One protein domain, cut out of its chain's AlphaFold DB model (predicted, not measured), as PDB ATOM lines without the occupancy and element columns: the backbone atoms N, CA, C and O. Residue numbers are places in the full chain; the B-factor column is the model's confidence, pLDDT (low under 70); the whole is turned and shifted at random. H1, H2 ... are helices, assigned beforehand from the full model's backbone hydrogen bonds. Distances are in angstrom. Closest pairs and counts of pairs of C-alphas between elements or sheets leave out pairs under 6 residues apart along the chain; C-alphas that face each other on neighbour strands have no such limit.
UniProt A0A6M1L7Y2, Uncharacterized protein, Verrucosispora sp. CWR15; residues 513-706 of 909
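What this domain is: This is residues 513 to 706 of the 909 residues of an uncharacterized protein of Verrucosispora sp. CWR15 (UniProt A0A6M1L7Y2). Five helices, H2 to H6, form an up-and-down bundle with H4 in its middle; H1 packs on one end of H2, and H7 packs on H6 at the bundle's other side, followed by short H8. The printed part has 194 residues, with eight named helices in the order H1 to H8, no named strand, and the class all helix. It is compact, with a radius of gyration of the C-alphas of 16.5 A and spans of 48 by 39 by 35 A.

Where its parts are: Pass residues 513 to 529, which hold no named element, and find C-alpha 530 at (9.176, -1.470, 42.606); from there H1 runs 25.3 A to residue 546. H2 spans residues 563 to 580, 25.4 A; H3, 589 to 602; H4, 615 to 627; H5, 635 to 645; H6, 668 to 682, 20.8 A; H7, 688 to 698. H8, residues 701 to 704, ends at C-alpha 704 at (23.008, -13.054, 60.502).

How they stand to each other: In the bundle, each helix runs against the one before it. Look at Gly 573 and Val 621, the closest C-alphas of H2 and H4, which touch at 3.8 A. H4 touches H6 at Leu 623 and Ala 678, C-alphas 5.2 A apart, at a shallow tilt of 32 degrees, the same way. H2 and H3 are a hairpin, closest at C-alphas 576 and 595, 6.1 A. H5 touches H4, closest at C-alphas 637 and 622, 6.1 A. H1, with residues 530 to 537 alone, touches H2 at a steep tilt of 51 degrees; C-alphas 533 and 563 are closest, 5.6 A. H7 touches H6, closest at C-alphas 697 and 669, 6.1 A. H8 is near H6. Every O i to N i+4 pair is within hydrogen-bond range in H2 to H7, and 12 of 13 in H1; H8 is too short for one.

The domain as a whole: The C-alphas of Gly 548 and Arg 585 are the farthest apart, 54.2 A. The printed part has no cut; the links H1 to H2, H3 to H4 and H5 to H6 are long. Look for low pLDDT, under 70, at residues 549 to 554.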
ATOM      1  N   HIS A 513      -9.934  -7.078  41.789       81.81
ATOM      2  CA  HIS A 513     -11.359  -7.398  41.689       81.81
ATOM      3  C   HIS A 513     -11.779  -7.868  40.289       81.81
ATOM      4  O   HIS A 513     -12.855  -8.445  40.149       81.81
ATOM      5  N   ASP A 514     -10.970  -7.610  39.258       79.19
ATOM      6  CA  ASP A 514     -11.261  -8.054  37.895       79.19
ATOM      7  C   ASP A 514     -10.997  -9.571  37.768       79.19
ATOM      8  O   ASP A 514      -9.868 -10.009  38.007       79.19
ATOM      9  N   PRO A 515     -11.995 -10.393  37.386       71.94
ATOM     10  CA  PRO A 515     -11.808 -11.826  37.148       71.94
ATOM     11  C   PRO A 515     -10.730 -12.156  36.102       71.94
ATOM     12  O   PRO A 515     -10.174 -13.254  36.134       71.94
ATOM     13  N   GLY A 516     -10.430 -11.230  35.182       74.81
ATOM     14  CA  GLY A 516      -9.351 -11.360  34.196       74.81
ATOM     15  C   GLY A 516      -7.955 -11.047  34.743       74.81
ATOM     16  O   GLY A 516      -6.957 -11.323  34.076       74.81
ATOM     17  N   CYS A 517      -7.862 -10.498  35.954       78.25
ATOM     18  CA  CYS A 517      -6.612 -10.103  36.582       78.25
ATOM     19  C   CYS A 517      -5.843 -11.347  37.066       78.25
ATOM     20  O   CYS A 517      -6.309 -12.102  37.934       78.25
ATOM     21  N   ALA A 518      -4.665 -11.573  36.478       85.62
ATOM     22  CA  ALA A 518      -3.786 -12.690  36.828       85.62
ATOM     23  C   ALA A 518      -2.992 -12.438  38.123       85.62
ATOM     24  O   ALA A 518      -2.652 -13.385  38.822       85.62
ATOM     25  N   LEU A 519      -2.709 -11.173  38.447       95.44
ATOM     26  CA  LEU A 519      -1.929 -10.725  39.607       95.44
ATOM     27  C   LEU A 519      -2.401  -9.332  40.047       95.44
ATOM     28  O   LEU A 519      -2.819  -8.583  39.175       95.44
ATOM     29  N   PRO A 520      -2.267  -8.915  41.318       96.00
ATOM     30  CA  PRO A 520      -2.693  -7.581  41.758       96.00
ATOM     31  C   PRO A 520      -2.100  -6.447  40.912       96.00
ATOM     32  O   PRO A 520      -0.930  -6.507  40.532       96.00
ATOM     33  N   GLU A 521      -2.895  -5.416  40.631       94.75
ATOM     34  CA  GLU A 521      -2.514  -4.271  39.796       94.75
ATOM     35  C   GLU A 521      -2.498  -2.973  40.600       94.75
ATOM     36  O   GLU A 521      -3.458  -2.700  41.332       94.75
ATOM     37  N   PRO A 522      -1.446  -2.146  40.475       94.00
ATOM     38  CA  PRO A 522      -1.425  -0.850  41.124       94.00
ATOM     39  C   PRO A 522      -2.435   0.091  40.458       94.00
ATOM     40  O   PRO A 522      -2.503   0.218  39.237       94.00
ATOM     41  N   VAL A 523      -3.202   0.811  41.272       94.06
ATOM     42  CA  VAL A 523      -4.020   1.937  40.821       94.06
ATOM     43  C   VAL A 523      -3.106   3.156  40.718       94.06
ATOM     44  O   VAL A 523      -2.670   3.700  41.732       94.06
ATOM     45  N   GLY A 524      -2.786   3.570  39.490       91.81
ATOM     46  CA  GLY A 524      -1.855   4.668  39.209       91.81
ATOM     47  C   GLY A 524      -0.448   4.183  38.848       91.81
ATOM     48  O   GLY A 524      -0.294   3.160  38.188       91.81
ATOM     49  N   ALA A 525       0.582   4.940  39.236       90.50
ATOM     50  CA  ALA A 525       1.980   4.553  39.012       90.50
ATOM     51  C   ALA A 525       2.356   3.303  39.830       90.50
ATOM     52  O   ALA A 525       1.660   2.954  40.780       90.50
ATOM     53  N   VAL A 526       3.470   2.641  39.522       90.38
ATOM     54  CA  VAL A 526       4.047   1.638  40.438       90.38
ATOM     55  C   VAL A 526       4.456   2.304  41.757       90.38
ATOM     56  O   VAL A 526       4.769   3.494  41.779       90.38
ATOM     57  N   THR A 527       4.373   1.575  42.867       92.50
ATOM     58  CA  THR A 527       4.791   2.071  44.189       92.50
ATOM     59  C   THR A 527       6.317   2.135  44.294       92.50
ATOM     60  O   THR A 527       7.040   1.534  43.495       92.50
ATOM     61  N   ALA A 528       6.825   2.873  45.280       90.25
ATOM     62  CA  ALA A 528       8.248   3.175  45.425       90.25
ATOM     63  C   ALA A 528       9.146   1.938  45.626       90.25
ATOM     64  O   ALA A 528      10.332   1.996  45.316       90.25
ATOM     65  N   ASP A 529       8.598   0.837  46.141       90.38
ATOM     66  CA  ASP A 529       9.270  -0.455  46.329       90.38
ATOM     67  C   ASP A 529       9.475  -1.253  45.031       90.38
ATOM     68  O   ASP A 529      10.258  -2.198  45.027       90.38
ATOM     69  N   PHE A 530       8.871  -0.854  43.905       93.31
ATOM     70  CA  PHE A 530       9.176  -1.470  42.606       93.31
ATOM     71  C   PHE A 530      10.646  -1.276  42.191       93.31
ATOM     72  O   PHE A 530      11.239  -2.166  41.585       93.31
ATOM     73  N   ALA A 531      11.262  -0.150  42.573       90.19
ATOM     74  CA  ALA A 531      12.667   0.137  42.271       90.19
ATOM     75  C   ALA A 531      13.631  -0.931  42.831       90.19
ATOM     76  O   ALA A 531      14.697  -1.162  42.258       90.19
ATOM     77  N   ASP A 532      13.243  -1.629  43.904       89.75
ATOM     78  CA  ASP A 532      14.037  -2.706  44.505       89.75
ATOM     79  C   ASP A 532      14.154  -3.902  43.560       89.75
ATOM     80  O   ASP A 532      15.184  -4.567  43.519       89.75
ATOM     81  N   PHE A 533      13.125  -4.162  42.754       92.69
ATOM     82  CA  PHE A 533      13.092  -5.299  41.835       92.69
ATOM     83  C   PHE A 533      13.983  -5.059  40.608       92.69
ATOM     84  O   PHE A 533      14.600  -6.000  40.104       92.69
ATOM     85  N   GLU A 534      14.159  -3.801  40.199       91.06
ATOM     86  CA  GLU A 534      15.152  -3.419  39.188       91.06
ATOM     87  C   GLU A 534      16.594  -3.547  39.716       91.06
ATOM     88  O   GLU A 534      17.503  -3.937  38.980       91.06
ATOM     89  N   GLU A 535      16.833  -3.217  40.991       90.81
ATOM     90  CA  GLU A 535      18.129  -3.440  41.651       90.81
ATOM     91  C   GLU A 535      18.427  -4.934  41.834       90.81
ATOM     92  O   GLU A 535      19.543  -5.387  41.568       90.81
ATOM     93  N   ILE A 536      17.419  -5.722  42.222       92.56
ATOM     94  CA  ILE A 536      17.507  -7.180  42.336       92.56
ATOM     95  C   ILE A 536      17.925  -7.791  40.997       92.56
ATOM     96  O   ILE A 536      18.870  -8.580  40.963       92.56
ATOM     97  N   GLN A 537      17.285  -7.401  39.891       93.75
ATOM     98  CA  GLN A 537      17.649  -7.892  38.561       93.75
ATOM     99  C   GLN A 537      19.101  -7.540  38.203       93.75
ATOM    100  O   GLN A 537      19.841  -8.381  37.694       93.75
ATOM    101  N   ARG A 538      19.555  -6.323  38.530       92.81
ATOM    102  CA  ARG A 538      20.956  -5.915  38.324       92.81
ATOM    103  C   ARG A 538      21.937  -6.735  39.158       92.81
ATOM    104  O   ARG A 538      22.989  -7.119  38.651       92.81
ATOM    105  N   SER A 539      21.598  -7.034  40.408       92.50
ATOM    106  CA  SER A 539      22.390  -7.911  41.279       92.50
ATOM    107  C   SER A 539      22.442  -9.350  40.745       92.50
ATOM    108  O   SER A 539      23.512  -9.961  40.738       92.50
ATOM    109  N   MET A 540      21.330  -9.878  40.222       93.12
ATOM    110  CA  MET A 540      21.307 -11.181  39.545       93.12
ATOM    111  C   MET A 540      22.199 -11.194  38.302       93.12
ATOM    112  O   MET A 540      22.939 -12.149  38.101       93.12
ATOM    113  N   ALA A 541      22.186 -10.133  37.490       91.94
ATOM    114  CA  ALA A 541      23.018 -10.054  36.290       91.94
ATOM    115  C   ALA A 541      24.520 -10.071  36.627       91.94
ATOM    116  O   ALA A 541      25.322 -10.674  35.914       91.94
ATOM    117  N   GLN A 542      24.910  -9.447  37.744       91.50
ATOM    118  CA  GLN A 542      26.284  -9.506  38.254       91.50
ATOM    119  C   GLN A 542      26.663 -10.919  38.711       91.50
ATOM    120  O   GLN A 542      27.763 -11.382  38.414       91.50
ATOM    121  N   GLU A 543      25.762 -11.610  39.409       89.69
ATOM    122  CA  GLU A 543      25.946 -13.013  39.792       89.69
ATOM    123  C   GLU A 543      26.087 -13.916  38.559       89.69
ATOM    124  O   GLU A 543      27.045 -14.683  38.469       89.69
ATOM    125  N   ASP A 544      25.201 -13.775  37.575       89.62
ATOM    126  CA  ASP A 544      25.223 -14.568  36.343       89.62
ATOM    127  C   ASP A 544      26.527 -14.346  35.562       89.62
ATOM    128  O   ASP A 544      27.126 -15.301  35.061       89.62
ATOM    129  N   ALA A 545      27.031 -13.109  35.522       88.25
ATOM    130  CA  ALA A 545      28.323 -12.797  34.917       88.25
ATOM    131  C   ALA A 545      29.493 -13.499  35.633       88.25
ATOM    132  O   ALA A 545      30.398 -14.012  34.970       88.25
ATOM    133  N   LEU A 546      29.473 -13.568  36.970       85.75
ATOM    134  CA  LEU A 546      30.484 -14.281  37.762       85.75
ATOM    135  C   LEU A 546      30.417 -15.802  37.564       85.75
ATOM    136  O   LEU A 546      31.449 -16.471  37.603       85.75
ATOM    137  N   LEU A 547      29.222 -16.341  37.319       80.25
ATOM    138  CA  LEU A 547      28.980 -17.761  37.045       80.25
ATOM    139  C   LEU A 547      29.194 -18.143  35.568       80.25
ATOM    140  O   LEU A 547      28.954 -19.289  35.184       80.25
ATOM    141  N   GLY A 548      29.667 -17.215  34.731       75.75
ATOM    142  CA  GLY A 548      29.957 -17.468  33.318       75.75
ATOM    143  C   GLY A 548      28.711 -17.597  32.438       75.75
ATOM    144  O   GLY A 548      28.748 -18.309  31.436       75.75
ATOM    145  N   GLY A 549      27.607 -16.945  32.812       62.75
ATOM    146  CA  GLY A 549      26.337 -16.972  32.080       62.75
ATOM    147  C   GLY A 549      25.556 -18.280  32.225       62.75
ATOM    148  O   GLY A 549      24.539 -18.460  31.557       62.75
ATOM    149  N   ALA A 550      26.014 -19.202  33.077       61.34
ATOM    150  CA  ALA A 550      25.233 -20.371  33.445       61.34
ATOM    151  C   ALA A 550      24.040 -19.930  34.313       61.34
ATOM    152  O   ALA A 550      24.236 -19.140  35.241       61.34
ATOM    153  N   PRO A 551      22.818 -20.429  34.050       59.66
ATOM    154  CA  PRO A 551      21.670 -20.090  34.872       59.66
ATOM    155  C   PRO A 551      21.898 -20.531  36.321       59.66
ATOM    156  O   PRO A 551      22.490 -21.585  36.584       59.66
ATOM    157  N   HIS A 552      21.385 -19.739  37.265       69.38
ATOM    158  CA  HIS A 552      21.291 -20.136  38.670       69.38
ATOM    159  C   HIS A 552      20.569 -21.494  38.781       69.38
ATOM    160  O   HIS A 552      19.836 -21.871  37.872       69.38
ATOM    161  N   LEU A 553      20.728 -22.220  39.895       65.62
ATOM    162  CA  LEU A 553      20.269 -23.611  40.093       65.62
ATOM    163  C   LEU A 553      18.830 -23.939  39.626       65.62
ATOM    164  O   LEU A 553      18.537 -25.097  39.356       65.62
ATOM    165  N   ALA A 554      17.954 -22.939  39.506       63.78
ATOM    166  CA  ALA A 554      16.578 -23.058  39.019       63.78
ATOM    167  C   ALA A 554      16.388 -22.813  37.499       63.78
ATOM    168  O   ALA A 554      15.254 -22.733  37.038       63.78
ATOM    169  N   GLY A 555      17.459 -22.654  36.715       72.06
ATOM    170  CA  GLY A 555      17.398 -22.602  35.249       72.06
ATOM    171  C   GLY A 555      17.009 -21.257  34.617       72.06
ATOM    172  O   GLY A 555      16.679 -21.254  33.439       72.06
ATOM    173  N   MET A 556      17.046 -20.141  35.356       86.25
ATOM    174  CA  MET A 556      16.672 -18.801  34.864       86.25
ATOM    175  C   MET A 556      17.804 -17.785  35.078       86.25
ATOM    176  O   MET A 556      18.385 -17.715  36.164       86.25
ATOM    177  N   THR A 557      18.095 -16.984  34.059       87.44
ATOM    178  CA  THR A 557      19.051 -15.864  34.081       87.44
ATOM    179  C   THR A 557      18.359 -14.534  34.400       87.44
ATOM    180  O   THR A 557      17.134 -14.427  34.357       87.44
ATOM    181  N   ALA A 558      19.132 -13.505  34.740       90.12
ATOM    182  CA  ALA A 558      18.629 -12.168  35.039       90.12
ATOM    183  C   ALA A 558      17.913 -11.520  33.842       90.12
ATOM    184  O   ALA A 558      16.925 -10.814  34.034       90.12
ATOM    185  N   ASP A 559      18.375 -11.790  32.620       89.06
ATOM    186  CA  ASP A 559      17.796 -11.245  31.384       89.06
ATOM    187  C   ASP A 559      16.440 -11.889  31.036       89.06
ATOM    188  O   ASP A 559      15.636 -11.306  30.311       89.06
ATOM    189  N   GLU A 560      16.166 -13.083  31.569       90.06
ATOM    190  CA  GLU A 560      14.886 -13.792  31.430       90.06
ATOM    191  C   GLU A 560      13.868 -13.396  32.515       90.06
ATOM    192  O   GLU A 560      12.714 -13.837  32.484       90.06
ATOM    193  N   LEU A 561      14.286 -12.585  33.494       93.31
ATOM    194  CA  LEU A 561      13.431 -12.121  34.578       93.31
ATOM    195  C   LEU A 561      12.509 -10.986  34.108       93.31
ATOM    196  O   LEU A 561      12.953  -9.973  33.575       93.31
ATOM    197  N   ASP A 562      11.225 -11.125  34.417       95.50
ATOM    198  CA  ASP A 562      10.228 -10.066  34.381       95.50
ATOM    199  C   ASP A 562      10.099  -9.457  35.794       95.50
ATOM    200  O   ASP A 562       9.478 -10.072  36.678       95.50
ATOM    201  N   PRO A 563      10.695  -8.275  36.050       95.00
ATOM    202  CA  PRO A 563      10.660  -7.655  37.368       95.00
ATOM    203  C   PRO A 563       9.244  -7.237  37.794       95.00
ATOM    204  O   PRO A 563       8.948  -7.308  38.985       95.00
ATOM    205  N   ASP A 564       8.344  -6.875  36.867       95.75
ATOM    206  CA  ASP A 564       6.946  -6.537  37.195       95.75
ATOM    207  C   ASP A 564       6.180  -7.772  37.662       95.75
ATOM    208  O   ASP A 564       5.521  -7.761  38.706       95.75
ATOM    209  N   ARG A 565       6.326  -8.887  36.943       96.38
ATOM    210  CA  ARG A 565       5.670 -10.141  37.324       96.38
ATOM    211  C   ARG A 565       6.186 -10.678  38.658       96.38
ATOM    212  O   ARG A 565       5.391 -11.169  39.466       96.38
ATOM    213  N   MET A 566       7.494 -10.590  38.904       96.62
ATOM    214  CA  MET A 566       8.091 -10.939  40.197       96.62
ATOM    215  C   MET A 566       7.541 -10.035  41.310       96.62
ATOM    216  O   MET A 566       7.097 -10.531  42.350       96.62
ATOM    217  N   TYR A 567       7.513  -8.723  41.068       96.94
ATOM    218  CA  TYR A 567       7.005  -7.732  42.007       96.94
ATOM    219  C   TYR A 567       5.547  -7.997  42.393       96.94
ATOM    220  O   TYR A 567       5.222  -8.120  43.573       96.94
ATOM    221  N   ARG A 568       4.661  -8.184  41.413       97.56
ATOM    222  CA  ARG A 568       3.227  -8.398  41.658       97.56
ATOM    223  C   ARG A 568       2.921  -9.725  42.364       97.56
ATOM    224  O   ARG A 568       1.961  -9.792  43.131       97.56
ATOM    225  N   ASN A 569       3.743 -10.765  42.181       98.12
ATOM    226  CA  ASN A 569       3.653 -11.995  42.986       98.12
ATOM    227  C   ASN A 569       4.057 -11.759  44.448       98.12
ATOM    228  O   ASN A 569       3.405 -12.256  45.367       98.12
ATOM    229  N   TRP A 570       5.104 -10.971  44.689       97.44
ATOM    230  CA  TRP A 570       5.468 -10.580  46.049       97.44
ATOM    231  C   TRP A 570       4.369  -9.732  46.713       97.44
ATOM    232  O   TRP A 570       3.981 -10.012  47.853       97.44
ATOM    233  N   VAL A 571       3.798  -8.772  45.978       97.88
ATOM    234  CA  VAL A 571       2.652  -7.957  46.412       97.88
ATOM    235  C   VAL A 571       1.449  -8.825  46.763       97.88
ATOM    236  O   VAL A 571       0.824  -8.606  47.798       97.88
ATOM    237  N   LEU A 572       1.133  -9.839  45.954       98.31
ATOM    238  CA  LEU A 572       0.058 -10.785  46.247       98.31
ATOM    239  C   LEU A 572       0.226 -11.420  47.633       98.31
ATOM    240  O   LEU A 572      -0.726 -11.448  48.414       98.31
ATOM    241  N   GLY A 573       1.438 -11.868  47.971       98.12
ATOM    242  CA  GLY A 573       1.731 -12.405  49.299       98.12
ATOM    243  C   GLY A 573       1.569 -11.372  50.421       98.12
ATOM    244  O   GLY A 573       1.023 -11.702  51.476       98.12
ATOM    245  N   LEU A 574       1.972 -10.117  50.193       97.81
ATOM    246  CA  LEU A 574       1.754  -9.026  51.151       97.81
ATOM    247  C   LEU A 574       0.271  -8.711  51.363       97.81
ATOM    248  O   LEU A 574      -0.152  -8.583  52.508       97.81
ATOM    249  N   LEU A 575      -0.520  -8.606  50.294       98.12
ATOM    250  CA  LEU A 575      -1.948  -8.288  50.371       98.12
ATOM    251  C   LEU A 575      -2.745  -9.419  51.029       98.12
ATOM    252  O   LEU A 575      -3.593  -9.148  51.881       98.12
ATOM    253  N   LEU A 576      -2.437 -10.679  50.694       97.94
ATOM    254  CA  LEU A 576      -2.992 -11.855  51.375       97.94
ATOM    255  C   LEU A 576      -2.713 -11.800  52.874       97.94
ATOM    256  O   LEU A 576      -3.618 -11.995  53.686       97.94
ATOM    257  N   GLY A 577      -1.468 -11.496  53.237       96.19
ATOM    258  CA  GLY A 577      -1.067 -11.371  54.627       96.19
ATOM    259  C   GLY A 577      -1.737 -10.211  55.354       96.19
ATOM    260  O   GLY A 577      -2.220 -10.364  56.477       96.19
ATOM    261  N   PHE A 578      -1.826  -9.062  54.693       97.12
ATOM    262  CA  PHE A 578      -2.445  -7.846  55.201       97.12
ATOM    263  C   PHE A 578      -3.943  -8.034  55.483       97.12
ATOM    264  O   PHE A 578      -4.392  -7.817  56.609       97.12
ATOM    265  N   GLU A 579      -4.721  -8.497  54.500       96.94
ATOM    266  CA  GLU A 579      -6.158  -8.744  54.683       96.94
ATOM    267  C   GLU A 579      -6.405  -9.954  55.599       96.94
ATOM    268  O   GLU A 579      -7.298  -9.937  56.451       96.94
ATOM    269  N   GLY A 580      -5.564 -10.988  55.488       94.44
ATOM    270  CA  GLY A 580      -5.606 -12.187  56.319       94.44
ATOM    271  C   GLY A 580      -5.289 -11.933  57.794       94.44
ATOM    272  O   GLY A 580      -5.785 -12.662  58.650       94.44
ATOM    273  N   SER A 581      -4.538 -10.884  58.128       91.38
ATOM    274  CA  SER A 581      -4.225 -10.490  59.511       91.38
ATOM    275  C   SER A 581      -4.980  -9.246  59.988       91.38
ATOM    276  O   SER A 581      -4.730  -8.772  61.093       91.38
ATOM    277  N   ALA A 582      -5.929  -8.729  59.201       94.19
ATOM    278  CA  ALA A 582      -6.694  -7.542  59.565       94.19
ATOM    279  C   ALA A 582      -7.456  -7.723  60.900       94.19
ATOM    280  O   ALA A 582      -8.018  -8.804  61.141       94.19
ATOM    281  N   PRO A 583      -7.564  -6.662  61.736       89.56
ATOM    282  CA  PRO A 583      -8.356  -6.695  62.960       89.56
ATOM    283  C   PRO A 583      -9.780  -7.175  62.676       89.56
ATOM    284  O   PRO A 583     -10.375  -6.799  61.666       89.56
ATOM    285  N   ALA A 584     -10.372  -7.956  63.585       85.12
ATOM    286  CA  ALA A 584     -11.664  -8.618  63.353       85.12
ATOM    287  C   ALA A 584     -12.783  -7.666  62.879       85.12
ATOM    288  O   ALA A 584     -13.605  -8.051  62.055       85.12
ATOM    289  N   ARG A 585     -12.789  -6.413  63.356       86.81
ATOM    290  CA  ARG A 585     -13.761  -5.377  62.963       86.81
ATOM    291  C   ARG A 585     -13.555  -4.798  61.556       86.81
ATOM    292  O   ARG A 585     -14.468  -4.181  61.022       86.81
ATOM    293  N   PHE A 586     -12.371  -4.974  60.973       91.38
ATOM    294  CA  PHE A 586     -11.993  -4.460  59.653       91.38
ATOM    295  C   PHE A 586     -11.679  -5.562  58.637       91.38
ATOM    296  O   PHE A 586     -11.371  -5.249  57.482       91.38
ATOM    297  N   ARG A 587     -11.727  -6.830  59.058       92.00
ATOM    298  CA  ARG A 587     -11.502  -7.994  58.204       92.00
ATOM    299  C   ARG A 587     -12.616  -8.100  57.163       92.00
ATOM    300  O   ARG A 587     -13.795  -8.062  57.506       92.00
ATOM    301  N   LYS A 588     -12.231  -8.258  55.898       93.50
ATOM    302  CA  LYS A 588     -13.136  -8.362  54.746       93.50
ATOM    303  C   LYS A 588     -12.930  -9.707  54.055       93.50
ATOM    304  O   LYS A 588     -11.948  -9.886  53.341       93.50
ATOM    305  N   GLN A 589     -13.810 -10.672  54.335       94.62
ATOM    306  CA  GLN A 589     -13.649 -12.050  53.852       94.62
ATOM    307  C   GLN A 589     -13.710 -12.142  52.321       94.62
ATOM    308  O   GLN A 589     -12.911 -12.854  51.732       94.62
ATOM    309  N   ASP A 590     -14.558 -11.337  51.682       95.19
ATOM    310  CA  ASP A 590     -14.660 -11.199  50.225       95.19
ATOM    311  C   ASP A 590     -13.319 -10.846  49.563       95.19
ATOM    312  O   ASP A 590     -12.963 -11.411  48.532       95.19
ATOM    313  N   ARG A 591     -12.537  -9.951  50.179       94.94
ATOM    314  CA  ARG A 591     -11.201  -9.587  49.682       94.94
ATOM    315  C   ARG A 591     -10.195 -10.719  49.838       94.94
ATOM    316  O   ARG A 591      -9.355 -10.900  48.963       94.94
ATOM    317  N   ILE A 592     -10.270 -11.452  50.947       96.56
ATOM    318  CA  ILE A 592      -9.402 -12.606  51.202       96.56
ATOM    319  C   ILE A 592      -9.680 -13.690  50.162       96.56
ATOM    320  O   ILE A 592      -8.743 -14.172  49.533       96.56
ATOM    321  N   ASP A 593     -10.953 -14.021  49.943       95.75
ATOM    322  CA  ASP A 593     -11.366 -15.056  48.994       95.75
ATOM    323  C   ASP A 593     -10.896 -14.711  47.570       95.75
ATOM    324  O   ASP A 593     -10.291 -15.542  46.895       95.75
ATOM    325  N   GLN A 594     -11.049 -13.451  47.147       95.00
ATOM    326  CA  GLN A 594     -10.551 -12.977  45.850       95.00
ATOM    327  C   GLN A 594      -9.030 -13.096  45.713       95.00
ATOM    328  O   GLN A 594      -8.537 -13.550  44.683       95.00
ATOM    329  N   LEU A 595      -8.264 -12.711  46.738       97.12
ATOM    330  CA  LEU A 595      -6.805 -12.838  46.710       97.12
ATOM    331  C   LEU A 595      -6.359 -14.310  46.678       97.12
ATOM    332  O   LEU A 595      -5.369 -14.634  46.025       97.12
ATOM    333  N   VAL A 596      -7.093 -15.211  47.339       97.25
ATOM    334  CA  VAL A 596      -6.851 -16.661  47.269       97.25
ATOM    335  C   VAL A 596      -7.108 -17.187  45.855       97.25
ATOM    336  O   VAL A 596      -6.315 -17.978  45.347       97.25
ATOM    337  N   GLU A 597      -8.165 -16.725  45.184       95.88
ATOM    338  CA  GLU A 597      -8.422 -17.072  43.782       95.88
ATOM    339  C   GLU A 597      -7.339 -16.530  42.840       95.88
ATOM    340  O   GLU A 597      -6.907 -17.238  41.929       95.88
ATOM    341  N   VAL A 598      -6.866 -15.298  43.063       97.44
ATOM    342  CA  VAL A 598      -5.726 -14.733  42.324       97.44
ATOM    343  C   VAL A 598      -4.485 -15.600  42.535       97.44
ATOM    344  O   VAL A 598      -3.823 -15.941  41.561       97.44
ATOM    345  N   ALA A 599      -4.206 -16.046  43.764       97.56
ATOM    346  CA  ALA A 599      -3.098 -16.961  44.038       97.56
ATOM    347  C   ALA A 599      -3.246 -18.312  43.330       97.56
ATOM    348  O   ALA A 599      -2.274 -18.813  42.775       97.56
ATOM    349  N   ALA A 600      -4.452 -18.875  43.277       96.56
ATOM    350  CA  ALA A 600      -4.696 -20.112  42.539       96.56
ATOM    351  C   ALA A 600      -4.429 -19.963  41.029       96.56
ATOM    352  O   ALA A 600      -3.950 -20.901  40.402       96.56
ATOM    353  N   ARG A 601      -4.720 -18.792  40.442       95.56
ATOM    354  CA  ARG A 601      -4.439 -18.501  39.025       95.56
ATOM    355  C   ARG A 601      -2.974 -18.158  38.755       95.56
ATOM    356  O   ARG A 601      -2.475 -18.459  37.677       95.56
ATOM    357  N   ALA A 602      -2.320 -17.495  39.704       96.69
ATOM    358  CA  ALA A 602      -0.932 -17.058  39.593       96.69
ATOM    359  C   ALA A 602       0.084 -18.192  39.796       96.69
ATOM    360  O   ALA A 602       1.232 -18.053  39.374       96.69
ATOM    361  N   GLN A 603      -0.323 -19.281  40.456       97.81
ATOM    362  CA  GLN A 603       0.525 -20.442  40.703       97.81
ATOM    363  C   GLN A 603       0.896 -21.140  39.388       97.81
ATOM    364  O   GLN A 603       0.039 -21.471  38.570       97.81
ATOM    365  N   GLU A 604       2.189 -21.379  39.203       96.44
ATOM    366  CA  GLU A 604       2.726 -22.101  38.051       96.44
ATOM    367  C   GLU A 604       2.435 -23.604  38.157       96.44
ATOM    368  O   GLU A 604       2.177 -24.138  39.238       96.44
ATOM    369  N   ALA A 605       2.543 -24.323  37.035       95.12
ATOM    370  CA  ALA A 605       2.273 -25.764  36.978       95.12
ATOM    371  C   ALA A 605       3.139 -26.594  37.948       95.12
ATOM    372  O   ALA A 605       2.702 -27.640  38.427       95.12
ATOM    373  N   ASP A 606       4.347 -26.120  38.258       92.88
ATOM    374  CA  ASP A 606       5.261 -26.765  39.202       92.88
ATOM    375  C   ASP A 606       4.911 -26.531  40.679       92.88
ATOM    376  O   ASP A 606       5.502 -27.179  41.548       92.88
ATOM    377  N   GLY A 607       3.951 -25.644  40.958       96.38
ATOM    378  CA  GLY A 607       3.495 -25.256  42.293       96.38
ATOM    379  C   GLY A 607       4.121 -23.960  42.820       96.38
ATOM    380  O   GLY A 607       3.666 -23.436  43.839       96.38
ATOM    381  N   ASN A 608       5.135 -23.409  42.152       96.88
ATOM    382  CA  ASN A 608       5.789 -22.168  42.563       96.88
ATOM    383  C   ASN A 608       4.995 -20.917  42.174       96.88
ATOM    384  O   ASN A 608       4.131 -20.945  41.301       96.88
ATOM    385  N   PHE A 609       5.357 -19.792  42.786       97.75
ATOM    386  CA  PHE A 609       5.008 -18.466  42.289       97.75
ATOM    387  C   PHE A 609       6.214 -17.894  41.548       97.75
ATOM    388  O   PHE A 609       7.363 -18.157  41.912       97.75
ATOM    389  N   TYR A 610       5.966 -17.179  40.455       96.56
ATOM    390  CA  TYR A 610       7.039 -16.663  39.613       96.56
ATOM    391  C   TYR A 610       7.901 -15.632  40.373       96.56
ATOM    392  O   TYR A 610       7.334 -14.745  41.017       96.56
ATOM    393  N   PRO A 611       9.244 -15.678  40.247       95.38
ATOM    394  CA  PRO A 611      10.044 -16.620  39.454       95.38
ATOM    395  C   PRO A 611      10.512 -17.850  40.256       95.38
ATOM    396  O   PRO A 611      10.792 -17.769  41.450       95.38
ATOM    397  N   ALA A 612      10.729 -18.979  39.573       92.81
ATOM    398  CA  ALA A 612      11.266 -20.202  40.191       92.81
ATOM    399  C   ALA A 612      12.681 -20.019  40.787       92.81
ATOM    400  O   ALA A 612      13.042 -20.696  41.747       92.81
ATOM    401  N   ARG A 613      13.469 -19.068  40.259       92.00
ATOM    402  CA  ARG A 613      14.801 -18.705  40.778       92.00
ATOM    403  C   ARG A 613      14.771 -18.146  42.197       92.00
ATOM    404  O   ARG A 613      15.773 -18.274  42.891       92.00
ATOM    405  N   VAL A 614      13.658 -17.546  42.620       95.31
ATOM    406  CA  VAL A 614      13.580 -16.745  43.845       95.31
ATOM    407  C   VAL A 614      12.577 -17.371  44.823       95.31
ATOM    408  O   VAL A 614      11.416 -16.955  44.894       95.31
ATOM    409  N   PRO A 615      12.988 -18.385  45.608       96.00
ATOM    410  CA  PRO A 615      12.060 -19.166  46.429       96.00
ATOM    411  C   PRO A 615      11.377 -18.353  47.534       96.00
ATOM    412  O   PRO A 615      10.280 -18.719  47.966       96.00
ATOM    413  N   TRP A 616      11.961 -17.229  47.966       96.00
ATOM    414  CA  TRP A 616      11.330 -16.369  48.967       96.00
ATOM    415  C   TRP A 616      10.044 -15.693  48.464       96.00
ATOM    416  O   TRP A 616       9.199 -15.348  49.290       96.00
ATOM    417  N   VAL A 617       9.832 -15.549  47.146       97.69
ATOM    418  CA  VAL A 617       8.554 -15.049  46.597       97.69
ATOM    419  C   VAL A 617       7.445 -16.069  46.854       97.69
ATOM    420  O   VAL A 617       6.426 -15.732  47.457       97.69
ATOM    421  N   THR A 618       7.680 -17.339  46.509       98.50
ATOM    422  CA  THR A 618       6.767 -18.445  46.841       98.50
ATOM    423  C   THR A 618       6.529 -18.530  48.348       98.50
ATOM    424  O   THR A 618       5.381 -18.609  48.786       98.50
ATOM    425  N   ALA A 619       7.588 -18.444  49.162       98.44
ATOM    426  CA  ALA A 619       7.460 -18.463  50.618       98.44
ATOM    427  C   ALA A 619       6.599 -17.297  51.143       98.44
ATOM    428  O   ALA A 619       5.756 -17.504  52.015       98.44
ATOM    429  N   ARG A 620       6.743 -16.084  50.587       98.12
ATOM    430  CA  ARG A 620       5.928 -14.915  50.951       98.12
ATOM    431  C   ARG A 620       4.446 -15.121  50.644       98.12
ATOM    432  O   ARG A 620       3.614 -14.768  51.478       98.12
ATOM    433  N   VAL A 621       4.112 -15.706  49.493       98.69
ATOM    434  CA  VAL A 621       2.718 -16.028  49.147       98.69
ATOM    435  C   VAL A 621       2.154 -17.089  50.091       98.69
ATOM    436  O   VAL A 621       1.060 -16.905  50.620       98.69
ATOM    437  N   VAL A 622       2.917 -18.145  50.396       98.75
ATOM    438  CA  VAL A 622       2.516 -19.170  51.378       98.75
ATOM    439  C   VAL A 622       2.260 -18.552  52.756       98.75
ATOM    440  O   VAL A 622       1.220 -18.819  53.353       98.75
ATOM    441  N   LEU A 623       3.142 -17.669  53.240       98.25
ATOM    442  CA  LEU A 623       2.936 -16.940  54.498       98.25
ATOM    443  C   LEU A 623       1.627 -16.134  54.486       98.25
ATOM    444  O   LEU A 623       0.868 -16.194  55.458       98.25
ATOM    445  N   GLY A 624       1.336 -15.437  53.383       98.00
ATOM    446  CA  GLY A 624       0.082 -14.706  53.195       98.00
ATOM    447  C   GLY A 624      -1.148 -15.620  53.221       98.00
ATOM    448  O   GLY A 624      -2.111 -15.340  53.937       98.00
ATOM    449  N   LEU A 625      -1.107 -16.759  52.521       98.44
ATOM    450  CA  LEU A 625      -2.174 -17.770  52.549       98.44
ATOM    451  C   LEU A 625      -2.380 -18.336  53.965       98.44
ATOM    452  O   LEU A 625      -3.513 -18.507  54.418       98.44
ATOM    453  N   CYS A 626      -1.301 -18.561  54.718       97.69
ATOM    454  CA  CYS A 626      -1.381 -18.998  56.111       97.69
ATOM    455  C   CYS A 626      -2.017 -17.953  57.033       97.69
ATOM    456  O   CYS A 626      -2.769 -18.313  57.944       97.69
ATOM    457  N   GLN A 627      -1.751 -16.666  56.804       94.81
ATOM    458  CA  GLN A 627      -2.408 -15.566  57.515       94.81
ATOM    459  C   GLN A 627      -3.891 -15.455  57.129       94.81
ATOM    460  O   GLN A 627      -4.735 -15.209  57.989       94.81
ATOM    461  N   ALA A 628      -4.248 -15.776  55.884       94.81
ATOM    462  CA  ALA A 628      -5.631 -15.978  55.450       94.81
ATOM    463  C   ALA A 628      -6.293 -17.253  56.026       94.81
ATOM    464  O   ALA A 628      -7.465 -17.508  55.754       94.81
ATOM    465  N   ASN A 629      -5.595 -17.996  56.895       95.06
ATOM    466  CA  ASN A 629      -6.046 -19.214  57.574       95.06
ATOM    467  C   ASN A 629      -6.156 -20.458  56.667       95.06
ATOM    468  O   ASN A 629      -6.895 -21.387  56.991       95.06
ATOM    469  N   LEU A 630      -5.387 -20.507  55.577       96.88
ATOM    470  CA  LEU A 630      -5.186 -21.712  54.768       96.88
ATOM    471  C   LEU A 630      -3.976 -22.507  55.287       96.88
ATOM    472  O   LEU A 630      -3.020 -21.936  55.818       96.88
ATOM    473  N   ARG A 631      -4.004 -23.835  55.154       96.56
ATOM    474  CA  ARG A 631      -2.918 -24.743  55.566       96.56
ATOM    475  C   ARG A 631      -2.556 -25.681  54.415       96.56
ATOM    476  O   ARG A 631      -3.113 -25.576  53.328       96.56
ATOM    477  N   VAL A 632      -1.608 -26.586  54.655       95.94
ATOM    478  CA  VAL A 632      -1.100 -27.580  53.689       95.94
ATOM    479  C   VAL A 632      -2.173 -28.547  53.157       95.94
ATOM    480  O   VAL A 632      -1.926 -29.293  52.217       95.94
ATOM    481  N   ASP A 633      -3.377 -28.553  53.729       94.50
ATOM    482  CA  ASP A 633      -4.535 -29.274  53.200       94.50
ATOM    483  C   ASP A 633      -5.153 -28.590  51.967       94.50
ATOM    484  O   ASP A 633      -5.743 -29.261  51.115       94.50
ATOM    485  N   HIS A 634      -4.977 -27.274  51.824       97.88
ATOM    486  CA  HIS A 634      -5.428 -26.528  50.659       97.88
ATOM    487  C   HIS A 634      -4.489 -26.749  49.456       97.88
ATOM    488  O   HIS A 634      -3.278 -26.568  49.611       97.88
ATOM    489  N   PRO A 635      -5.000 -27.054  48.241       98.00
ATOM    490  CA  PRO A 635      -4.172 -27.395  47.078       98.00
ATOM    491  C   PRO A 635      -3.066 -26.383  46.772       98.00
ATOM    492  O   PRO A 635      -1.903 -26.758  46.714       98.00
ATOM    493  N   VAL A 636      -3.407 -25.091  46.709       98.06
ATOM    494  CA  VAL A 636      -2.435 -24.026  46.402       98.06
ATOM    495  C   VAL A 636      -1.272 -24.005  47.401       98.06
ATOM    496  O   VAL A 636      -0.114 -23.894  47.008       98.06
ATOM    497  N   VAL A 637      -1.563 -24.158  48.699       98.50
ATOM    498  CA  VAL A 637      -0.538 -24.165  49.755       98.50
ATOM    499  C   VAL A 637       0.286 -25.446  49.679       98.50
ATOM    500  O   VAL A 637       1.510 -25.392  49.740       98.50
ATOM    501  N   ARG A 638      -0.377 -26.595  49.522       98.38
ATOM    502  CA  ARG A 638       0.272 -27.902  49.406       98.38
ATOM    503  C   ARG A 638       1.269 -27.936  48.257       98.38
ATOM    504  O   ARG A 638       2.400 -28.366  48.451       98.38
ATOM    505  N   ASP A 639       0.853 -27.484  47.083       98.44
ATOM    506  CA  ASP A 639       1.646 -27.586  45.864       98.44
ATOM    507  C   ASP A 639       2.848 -26.624  45.931       98.44
ATOM    508  O   ASP A 639       3.965 -27.011  45.582       98.44
ATOM    509  N   ALA A 640       2.675 -25.441  46.536       98.50
ATOM    510  CA  ALA A 640       3.772 -24.519  46.841       98.50
ATOM    511  C   ALA A 640       4.754 -25.069  47.890       98.50
ATOM    512  O   ALA A 640       5.966 -24.970  47.706       98.50
ATOM    513  N   CYS A 641       4.265 -25.687  48.970       98.38
ATOM    514  CA  CYS A 641       5.111 -26.341  49.974       98.38
ATOM    515  C   CYS A 641       5.885 -27.529  49.385       98.38
ATOM    516  O   CYS A 641       7.073 -27.690  49.665       98.38
ATOM    517  N   ASN A 642       5.235 -28.335  48.542       97.62
ATOM    518  CA  ASN A 642       5.871 -29.444  47.833       97.62
ATOM    519  C   ASN A 642       6.967 -28.940  46.895       97.62
ATOM    520  O   ASN A 642       8.041 -29.534  46.847       97.62
ATOM    521  N   TRP A 643       6.719 -27.844  46.173       97.44
ATOM    522  CA  TRP A 643       7.748 -27.213  45.358       97.44
ATOM    523  C   TRP A 643       8.906 -26.706  46.216       97.44
ATOM    524  O   TRP A 643      10.044 -27.036  45.915       97.44
ATOM    525  N   LEU A 644       8.643 -25.991  47.318       97.56
ATOM    526  CA  LEU A 644       9.690 -25.496  48.219       97.56
ATOM    527  C   LEU A 644      10.582 -26.615  48.770       97.56
ATOM    528  O   LEU A 644      11.762 -26.370  48.978       97.56
ATOM    529  N   LEU A 645      10.054 -27.817  49.002       97.00
ATOM    530  CA  LEU A 645      10.820 -28.974  49.483       97.00
ATOM    531  C   LEU A 645      11.479 -29.800  48.368       97.00
ATOM    532  O   LEU A 645      12.293 -30.679  48.659       97.00
ATOM    533  N   ARG A 646      11.126 -29.557  47.101       95.25
ATOM    534  CA  ARG A 646      11.631 -30.321  45.958       95.25
ATOM    535  C   ARG A 646      13.112 -30.021  45.741       95.25
ATOM    536  O   ARG A 646      13.538 -28.865  45.768       95.25
ATOM    537  N   ARG A 647      13.903 -31.070  45.497       93.19
ATOM    538  CA  ARG A 647      15.347 -30.927  45.296       93.19
ATOM    539  C   ARG A 647      15.670 -30.184  44.002       93.19
ATOM    540  O   ARG A 647      14.968 -30.344  43.007       93.19
ATOM    541  N   VAL A 648      16.792 -29.468  43.973       90.88
ATOM    542  CA  VAL A 648      17.317 -28.811  42.761       90.88
ATOM    543  C   VAL A 648      17.468 -29.786  41.592       90.88
ATOM    544  O   VAL A 648      17.058 -29.478  40.477       90.88
ATOM    545  N   ALA A 649      17.960 -31.001  41.847       87.88
ATOM    546  CA  ALA A 649      18.079 -32.047  40.824       87.88
ATOM    547  C   ALA A 649      16.728 -32.495  40.222       87.88
ATOM    548  O   ALA A 649      16.702 -33.104  39.156       87.88
ATOM    549  N   GLU A 650      15.619 -32.198  40.898       89.94
ATOM    550  CA  GLU A 650      14.246 -32.514  40.494       89.94
ATOM    551  C   GLU A 650      13.496 -31.263  39.991       89.94
ATOM    552  O   GLU A 650      12.285 -31.305  39.789       89.94
ATOM    553  N   GLY A 651      14.192 -30.134  39.802       87.69
ATOM    554  CA  GLY A 651      13.596 -28.867  39.362       87.69
ATOM    555  C   GLY A 651      12.947 -28.042  40.481       87.69
ATOM    556  O   GLY A 651      12.126 -27.172  40.203       87.69
ATOM    557  N   GLY A 652      13.266 -28.322  41.746       91.69
ATOM    558  CA  GLY A 652      12.872 -27.488  42.884       91.69
ATOM    559  C   GLY A 652      13.964 -26.511  43.340       91.69
ATOM    560  O   GLY A 652      15.042 -26.463  42.752       91.69
ATOM    561  N   PRO A 653      13.722 -25.720  44.396       93.94
ATOM    562  CA  PRO A 653      14.675 -24.742  44.907       93.94
ATOM    563  C   PRO A 653      15.549 -25.273  46.056       93.94
ATOM    564  O   PRO A 653      16.437 -24.554  46.515       93.94
ATOM    565  N   PHE A 654      15.279 -26.479  46.572       93.88
ATOM    566  CA  PHE A 654      15.903 -26.982  47.794       93.88
ATOM    567  C   PHE A 654      17.166 -27.802  47.519       93.88
ATOM    568  O   PHE A 654      17.174 -28.699  46.678       93.88
ATOM    569  N   ASP A 655      18.231 -27.533  48.268       89.06
ATOM    570  CA  ASP A 655      19.422 -28.386  48.314       89.06
ATOM    571  C   ASP A 655      19.674 -28.846  49.759       89.06
ATOM    572  O   ASP A 655      18.972 -29.725  50.249       89.06
ATOM    573  N   ASN A 656      20.609 -28.210  50.474       92.06
ATOM    574  CA  ASN A 656      20.720 -28.304  51.937       92.06
ATOM    575  C   ASN A 656      20.103 -27.079  52.644       92.06
ATOM    576  O   ASN A 656      19.833 -27.117  53.840       92.06
ATOM    577  N   TRP A 657      19.895 -25.995  51.894       95.25
ATOM    578  CA  TRP A 657      19.246 -24.743  52.286       95.25
ATOM    579  C   TRP A 657      18.589 -24.123  51.039       95.25
ATOM    580  O   TRP A 657      18.723 -24.666  49.936       95.25
ATOM    581  N   TRP A 658      17.893 -22.994  51.194       95.44
ATOM    582  CA  TRP A 658      17.336 -22.243  50.065       95.44
ATOM    583  C   TRP A 658      18.250 -21.076  49.714       95.44
ATOM    584  O   TRP A 658      18.465 -20.175  50.527       95.44
ATOM    585  N   ARG A 659      18.769 -21.082  48.486       92.69
ATOM    586  CA  ARG A 659      19.542 -19.952  47.961       92.69
ATOM    587  C   ARG A 659      18.628 -18.789  47.618       92.69
ATOM    588  O   ARG A 659      17.504 -19.008  47.166       92.69
ATOM    589  N   SER A 660      19.119 -17.564  47.780       91.94
ATOM    590  CA  SER A 660      18.316 -16.366  47.516       91.94
ATOM    591  C   SER A 660      17.905 -16.236  46.051       91.94
ATOM    592  O   SER A 660      16.788 -15.809  45.758       91.94
ATOM    593  N   GLY A 661      18.813 -16.601  45.139       90.38
ATOM    594  CA  GLY A 661      18.647 -16.432  43.699       90.38
ATOM    595  C   GLY A 661      18.636 -14.972  43.243       90.38
ATOM    596  O   GLY A 661      18.266 -14.716  42.105       90.38
ATOM    597  N   THR A 662      19.025 -14.020  44.099       91.44
ATOM    598  CA  THR A 662      18.974 -12.563  43.843       91.44
ATOM    599  C   THR A 662      20.367 -11.915  43.784       91.44
ATOM    600  O   THR A 662      20.526 -10.711  44.009       91.44
ATOM    601  N   GLY A 663      21.413 -12.706  43.527       87.62
ATOM    602  CA  GLY A 663      22.797 -12.276  43.699       87.62
ATOM    603  C   GLY A 663      23.099 -11.889  45.149       87.62
ATOM    604  O   GLY A 663      22.793 -12.623  46.084       87.62
ATOM    605  N   THR A 664      23.697 -10.713  45.351       85.44
ATOM    606  CA  THR A 664      24.087 -10.232  46.690       85.44
ATOM    607  C   THR A 664      23.003  -9.442  47.428       85.44
ATOM    608  O   THR A 664      23.246  -9.049  48.572       85.44
ATOM    609  N   TRP A 665      21.836  -9.228  46.803       88.50
ATOM    610  CA  TRP A 665      20.739  -8.429  47.357       88.50
ATOM    611  C   TRP A 665      20.096  -9.098  48.577       88.50
ATOM    612  O   TRP A 665      20.232  -8.598  49.689       88.50
ATOM    613  N   ASN A 666      19.449 -10.260  48.410       89.69
ATOM    614  CA  ASN A 666      19.015 -11.076  49.544       89.69
ATOM    615  C   ASN A 666      20.060 -12.140  49.871       89.69
ATOM    616  O   ASN A 666      20.676 -12.742  48.989       89.69
ATOM    617  N   ARG A 667      20.215 -12.413  51.164       91.81
ATOM    618  CA  ARG A 667      21.094 -13.464  51.669       91.81
ATOM    619  C   ARG A 667      20.378 -14.809  51.746       91.81
ATOM    620  O   ARG A 667      19.147 -14.887  51.865       91.81
ATOM    621  N   ASP A 668      21.173 -15.868  51.691       95.12
ATOM    622  CA  ASP A 668      20.694 -17.246  51.793       95.12
ATOM    623  C   ASP A 668      20.104 -17.524  53.179       95.12
ATOM    624  O   ASP A 668      19.122 -18.254  53.290       95.12
ATOM    625  N   GLU A 669      20.641 -16.894  54.230       96.69
ATOM    626  CA  GLU A 669      20.152 -17.003  55.605       96.69
ATOM    627  C   GLU A 669      18.705 -16.497  55.733       96.69
ATOM    628  O   GLU A 669      17.830 -17.234  56.188       96.69
ATOM    629  N   ALA A 670      18.428 -15.277  55.263       95.06
ATOM    630  CA  ALA A 670      17.088 -14.688  55.257       95.06
ATOM    631  C   ALA A 670      16.102 -15.504  54.398       95.06
ATOM    632  O   ALA A 670      14.988 -15.822  54.816       95.06
ATOM    633  N   THR A 671      16.541 -15.921  53.207       96.69
ATOM    634  CA  THR A 671      15.729 -16.748  52.300       96.69
ATOM    635  C   THR A 671      15.360 -18.081  52.947       96.69
ATOM    636  O   THR A 671      14.189 -18.459  52.981       96.69
ATOM    637  N   THR A 672      16.349 -18.765  53.522       98.06
ATOM    638  CA  THR A 672      16.172 -20.041  54.220       98.06
ATOM    639  C   THR A 672      15.244 -19.896  55.418       98.06
ATOM    640  O   THR A 672      14.325 -20.699  55.574       98.06
ATOM    641  N   ALA A 673      15.422 -18.846  56.224       97.88
ATOM    642  CA  ALA A 673      14.541 -18.552  57.346       97.88
ATOM    643  C   ALA A 673      13.088 -18.346  56.891       97.88
ATOM    644  O   ALA A 673      12.174 -18.939  57.463       97.88
ATOM    645  N   MET A 674      12.856 -17.575  55.822       97.69
ATOM    646  CA  MET A 674      11.507 -17.340  55.297       97.69
ATOM    647  C   MET A 674      10.855 -18.620  54.756       97.69
ATOM    648  O   MET A 674       9.672 -18.852  55.013       97.69
ATOM    649  N   CYS A 675      11.607 -19.463  54.043       98.31
ATOM    650  CA  CYS A 675      11.123 -20.754  53.555       98.31
ATOM    651  C   CYS A 675      10.767 -21.707  54.708       98.31
ATOM    652  O   CYS A 675       9.691 -22.308  54.682       98.31
ATOM    653  N   LEU A 676      11.608 -21.793  55.746       98.06
ATOM    654  CA  LEU A 676      11.309 -22.564  56.960       98.06
ATOM    655  C   LEU A 676      10.040 -22.052  57.648       98.06
ATOM    656  O   LEU A 676       9.129 -22.840  57.910       98.06
ATOM    657  N   SER A 677       9.935 -20.740  57.876       97.44
ATOM    658  CA  SER A 677       8.750 -20.130  58.487       97.44
ATOM    659  C   SER A 677       7.480 -20.412  57.682       97.44
ATOM    660  O   SER A 677       6.447 -20.735  58.269       97.44
ATOM    661  N   ALA A 678       7.542 -20.344  56.347       98.25
ATOM    662  CA  ALA A 678       6.415 -20.651  55.468       98.25
ATOM    663  C   ALA A 678       5.962 -22.112  55.600       98.25
ATOM    664  O   ALA A 678       4.775 -22.368  55.808       98.25
ATOM    665  N   LEU A 679       6.900 -23.063  55.547       98.38
ATOM    666  CA  LEU A 679       6.615 -24.495  55.673       98.38
ATOM    667  C   LEU A 679       6.018 -24.839  57.046       98.38
ATOM    668  O   LEU A 679       4.975 -25.492  57.119       98.38
ATOM    669  N   VAL A 680       6.625 -24.350  58.133       96.62
ATOM    670  CA  VAL A 680       6.125 -24.607  59.492       96.62
ATOM    671  C   VAL A 680       4.745 -23.975  59.693       96.62
ATOM    672  O   VAL A 680       3.827 -24.632  60.187       96.62
ATOM    673  N   ARG A 681       4.535 -22.721  59.260       95.19
ATOM    674  CA  ARG A 681       3.221 -22.059  59.365       95.19
ATOM    675  C   ARG A 681       2.160 -22.723  58.486       95.19
ATOM    676  O   ARG A 681       0.993 -22.730  58.881       95.19
ATOM    677  N   ALA A 682       2.522 -23.317  57.351       97.31
ATOM    678  CA  ALA A 682       1.596 -24.104  56.537       97.31
ATOM    679  C   ALA A 682       1.120 -25.385  57.241       97.31
ATOM    680  O   ALA A 682       0.096 -25.948  56.851       97.31
ATOM    681  N   GLY A 683       1.800 -25.812  58.310       95.69
ATOM    682  CA  GLY A 683       1.524 -27.067  59.005       95.69
ATOM    683  C   GLY A 683       2.211 -28.265  58.353       95.69
ATOM    684  O   GLY A 683       1.778 -29.396  58.566       95.69
ATOM    685  N   THR A 684       3.254 -28.029  57.553       95.94
ATOM    686  CA  THR A 684       4.105 -29.098  57.030       95.94
ATOM    687  C   THR A 684       4.865 -29.748  58.195       95.94
ATOM    688  O   THR A 684       5.493 -29.024  58.972       95.94
ATOM    689  N   PRO A 685       4.815 -31.085  58.357       92.38
ATOM    690  CA  PRO A 685       5.582 -31.774  59.391       92.38
ATOM    691  C   PRO A 685       7.085 -31.520  59.249       92.38
ATOM    692  O   PRO A 685       7.597 -31.394  58.137       92.38
ATOM    693  N   MET A 686       7.801 -31.483  60.375       91.56
ATOM    694  CA  MET A 686       9.257 -31.362  60.351       91.56
ATOM    695  C   MET A 686       9.865 -32.611  59.694       91.56
ATOM    696  O   MET A 686       9.635 -33.736  60.139       91.56
ATOM    697  N   HIS A 687      10.615 -32.411  58.612       88.75
ATOM    698  CA  HIS A 687      11.312 -33.462  57.871       88.75
ATOM    699  C   HIS A 687      12.818 -33.191  57.853       88.75
ATOM    700  O   HIS A 687      13.246 -32.050  58.013       88.75
ATOM    701  N   GLN A 688      13.615 -34.216  57.534       93.06
ATOM    702  CA  GLN A 688      15.079 -34.131  57.475       93.06
ATOM    703  C   GLN A 688      15.594 -32.939  56.644       93.06
ATOM    704  O   GLN A 688      16.591 -32.322  57.002       93.06
ATOM    705  N   ALA A 689      14.912 -32.585  55.550       93.69
ATOM    706  CA  ALA A 689      15.223 -31.408  54.735       93.69
ATOM    707  C   ALA A 689      15.158 -30.096  55.542       93.69
ATOM    708  O   ALA A 689      16.092 -29.295  55.528       93.69
ATOM    709  N   MET A 690      14.075 -29.901  56.295       97.00
ATOM    710  CA  MET A 690      13.871 -28.716  57.130       97.00
ATOM    711  C   MET A 690      14.844 -28.693  58.310       97.00
ATOM    712  O   MET A 690      15.410 -27.646  58.604       97.00
ATOM    713  N   GLU A 691      15.099 -29.843  58.938       95.94
ATOM    714  CA  GLU A 691      16.092 -29.980  60.015       95.94
ATOM    715  C   GLU A 691      17.509 -29.656  59.527       95.94
ATOM    716  O   GLU A 691      18.264 -28.963  60.209       95.94
ATOM    717  N   THR A 692      17.860 -30.109  58.319       96.50
ATOM    718  CA  THR A 692      19.151 -29.818  57.679       96.50
ATOM    719  C   THR A 692      19.302 -28.320  57.437       96.50
ATOM    720  O   THR A 692      20.320 -27.737  57.809       96.50
ATOM    721  N   ALA A 693      18.272 -27.675  56.886       97.31
ATOM    722  CA  ALA A 693      18.289 -26.240  56.631       97.31
ATOM    723  C   ALA A 693      18.300 -25.407  57.922       97.31
ATOM    724  O   ALA A 693      19.015 -24.409  57.999       97.31
ATOM    725  N   HIS A 694      17.554 -25.820  58.950       96.25
ATOM    726  CA  HIS A 694      17.570 -25.173  60.265       96.25
ATOM    727  C   HIS A 694      18.944 -25.307  60.931       96.25
ATOM    728  O   HIS A 694      19.501 -24.311  61.388       96.25
ATOM    729  N   THR A 695      19.554 -26.494  60.884       95.62
ATOM    730  CA  THR A 695      20.920 -26.724  61.382       95.62
ATOM    731  C   THR A 695      21.938 -25.858  60.639       95.62
ATOM    732  O   THR A 695      22.792 -25.229  61.265       95.62
ATOM    733  N   TRP A 696      21.832 -25.777  59.309       97.00
ATOM    734  CA  TRP A 696      22.673 -24.906  58.487       97.00
ATOM    735  C   TRP A 696      22.524 -23.432  58.886       97.00
ATOM    736  O   TRP A 696      23.526 -22.733  59.046       97.00
ATOM    737  N   LEU A 697      21.289 -22.975  59.111       95.69
ATOM    738  CA  LEU A 697      20.985 -21.599  59.495       95.69
ATOM    739  C   LEU A 697      21.580 -21.243  60.864       95.69
ATOM    740  O   LEU A 697      22.233 -20.206  61.017       95.69
ATOM    741  N   MET A 698      21.405 -22.124  61.853       93.69
ATOM    742  CA  MET A 698      21.925 -21.923  63.208       93.69
ATOM    743  C   MET A 698      23.453 -22.031  63.269       93.69
ATOM    744  O   MET A 698      24.090 -21.297  64.020       93.69
ATOM    745  N   GLY A 699      24.072 -22.857  62.417       94.75
ATOM    746  CA  GLY A 699      25.531 -22.943  62.280       94.75
ATOM    747  C   GLY A 699      26.201 -21.674  61.730       94.75
ATOM    748  O   GLY A 699      27.429 -21.586  61.719       94.75
ATOM    749  N   ARG A 700      25.418 -20.685  61.278       95.81
ATOM    750  CA  ARG A 700      25.889 -19.425  60.681       95.81
ATOM    751  C   ARG A 700      25.538 -18.194  61.516       95.81
ATOM    752  O   ARG A 700      25.418 -17.099  60.981       95.81
ATOM    753  N   GLU A 701      25.424 -18.348  62.832       93.75
ATOM    754  CA  GLU A 701      25.086 -17.262  63.768       93.75
ATOM    755  C   GLU A 701      25.878 -15.965  63.561       93.75
ATOM    756  O   GLU A 701      25.315 -14.870  63.546       93.75
ATOM    757  N   GLN A 702      27.183 -16.067  63.319       93.44
ATOM    758  CA  GLN A 702      28.048 -14.901  63.107       93.44
ATOM    759  C   GLN A 702      27.707 -14.101  61.844       93.44
ATOM    760  O   GLN A 702      28.110 -12.948  61.730       93.44
ATOM    761  N   GLU A 703      26.977 -14.691  60.902       93.00
ATOM    762  CA  GLU A 703      26.602 -14.053  59.648       93.00
ATOM    763  C   GLU A 703      25.348 -13.215  59.836       93.00
ATOM    764  O   GLU A 703      25.345 -12.032  59.516       93.00
ATOM    765  N   TRP A 704      24.279 -13.773  60.391       93.00
ATOM    766  CA  TRP A 704      23.008 -13.054  60.502       93.00
ATOM    767  C   TRP A 704      22.921 -12.130  61.730       93.00
ATOM    768  O   TRP A 704      21.983 -11.349  61.839       93.00
ATOM    769  N   THR A 705      23.910 -12.133  62.632       92.12
ATOM    770  CA  THR A 705      23.952 -11.238  63.814       92.12
ATOM    771  C   THR A 705      24.675  -9.904  63.584       92.12
ATOM    772  O   THR A 705      24.616  -9.006  64.436       92.12
ATOM    773  N   VAL A 706      25.343  -9.716  62.440       90.81
ATOM    774  CA  VAL A 706      26.131  -8.505  62.138       90.81
ATOM    775  C   VAL A 706      25.244  -7.249  62.099       90.81
ATOM    776  O   VAL A 706      24.057  -7.302  61.779       90.81
TER     777      VAL A 706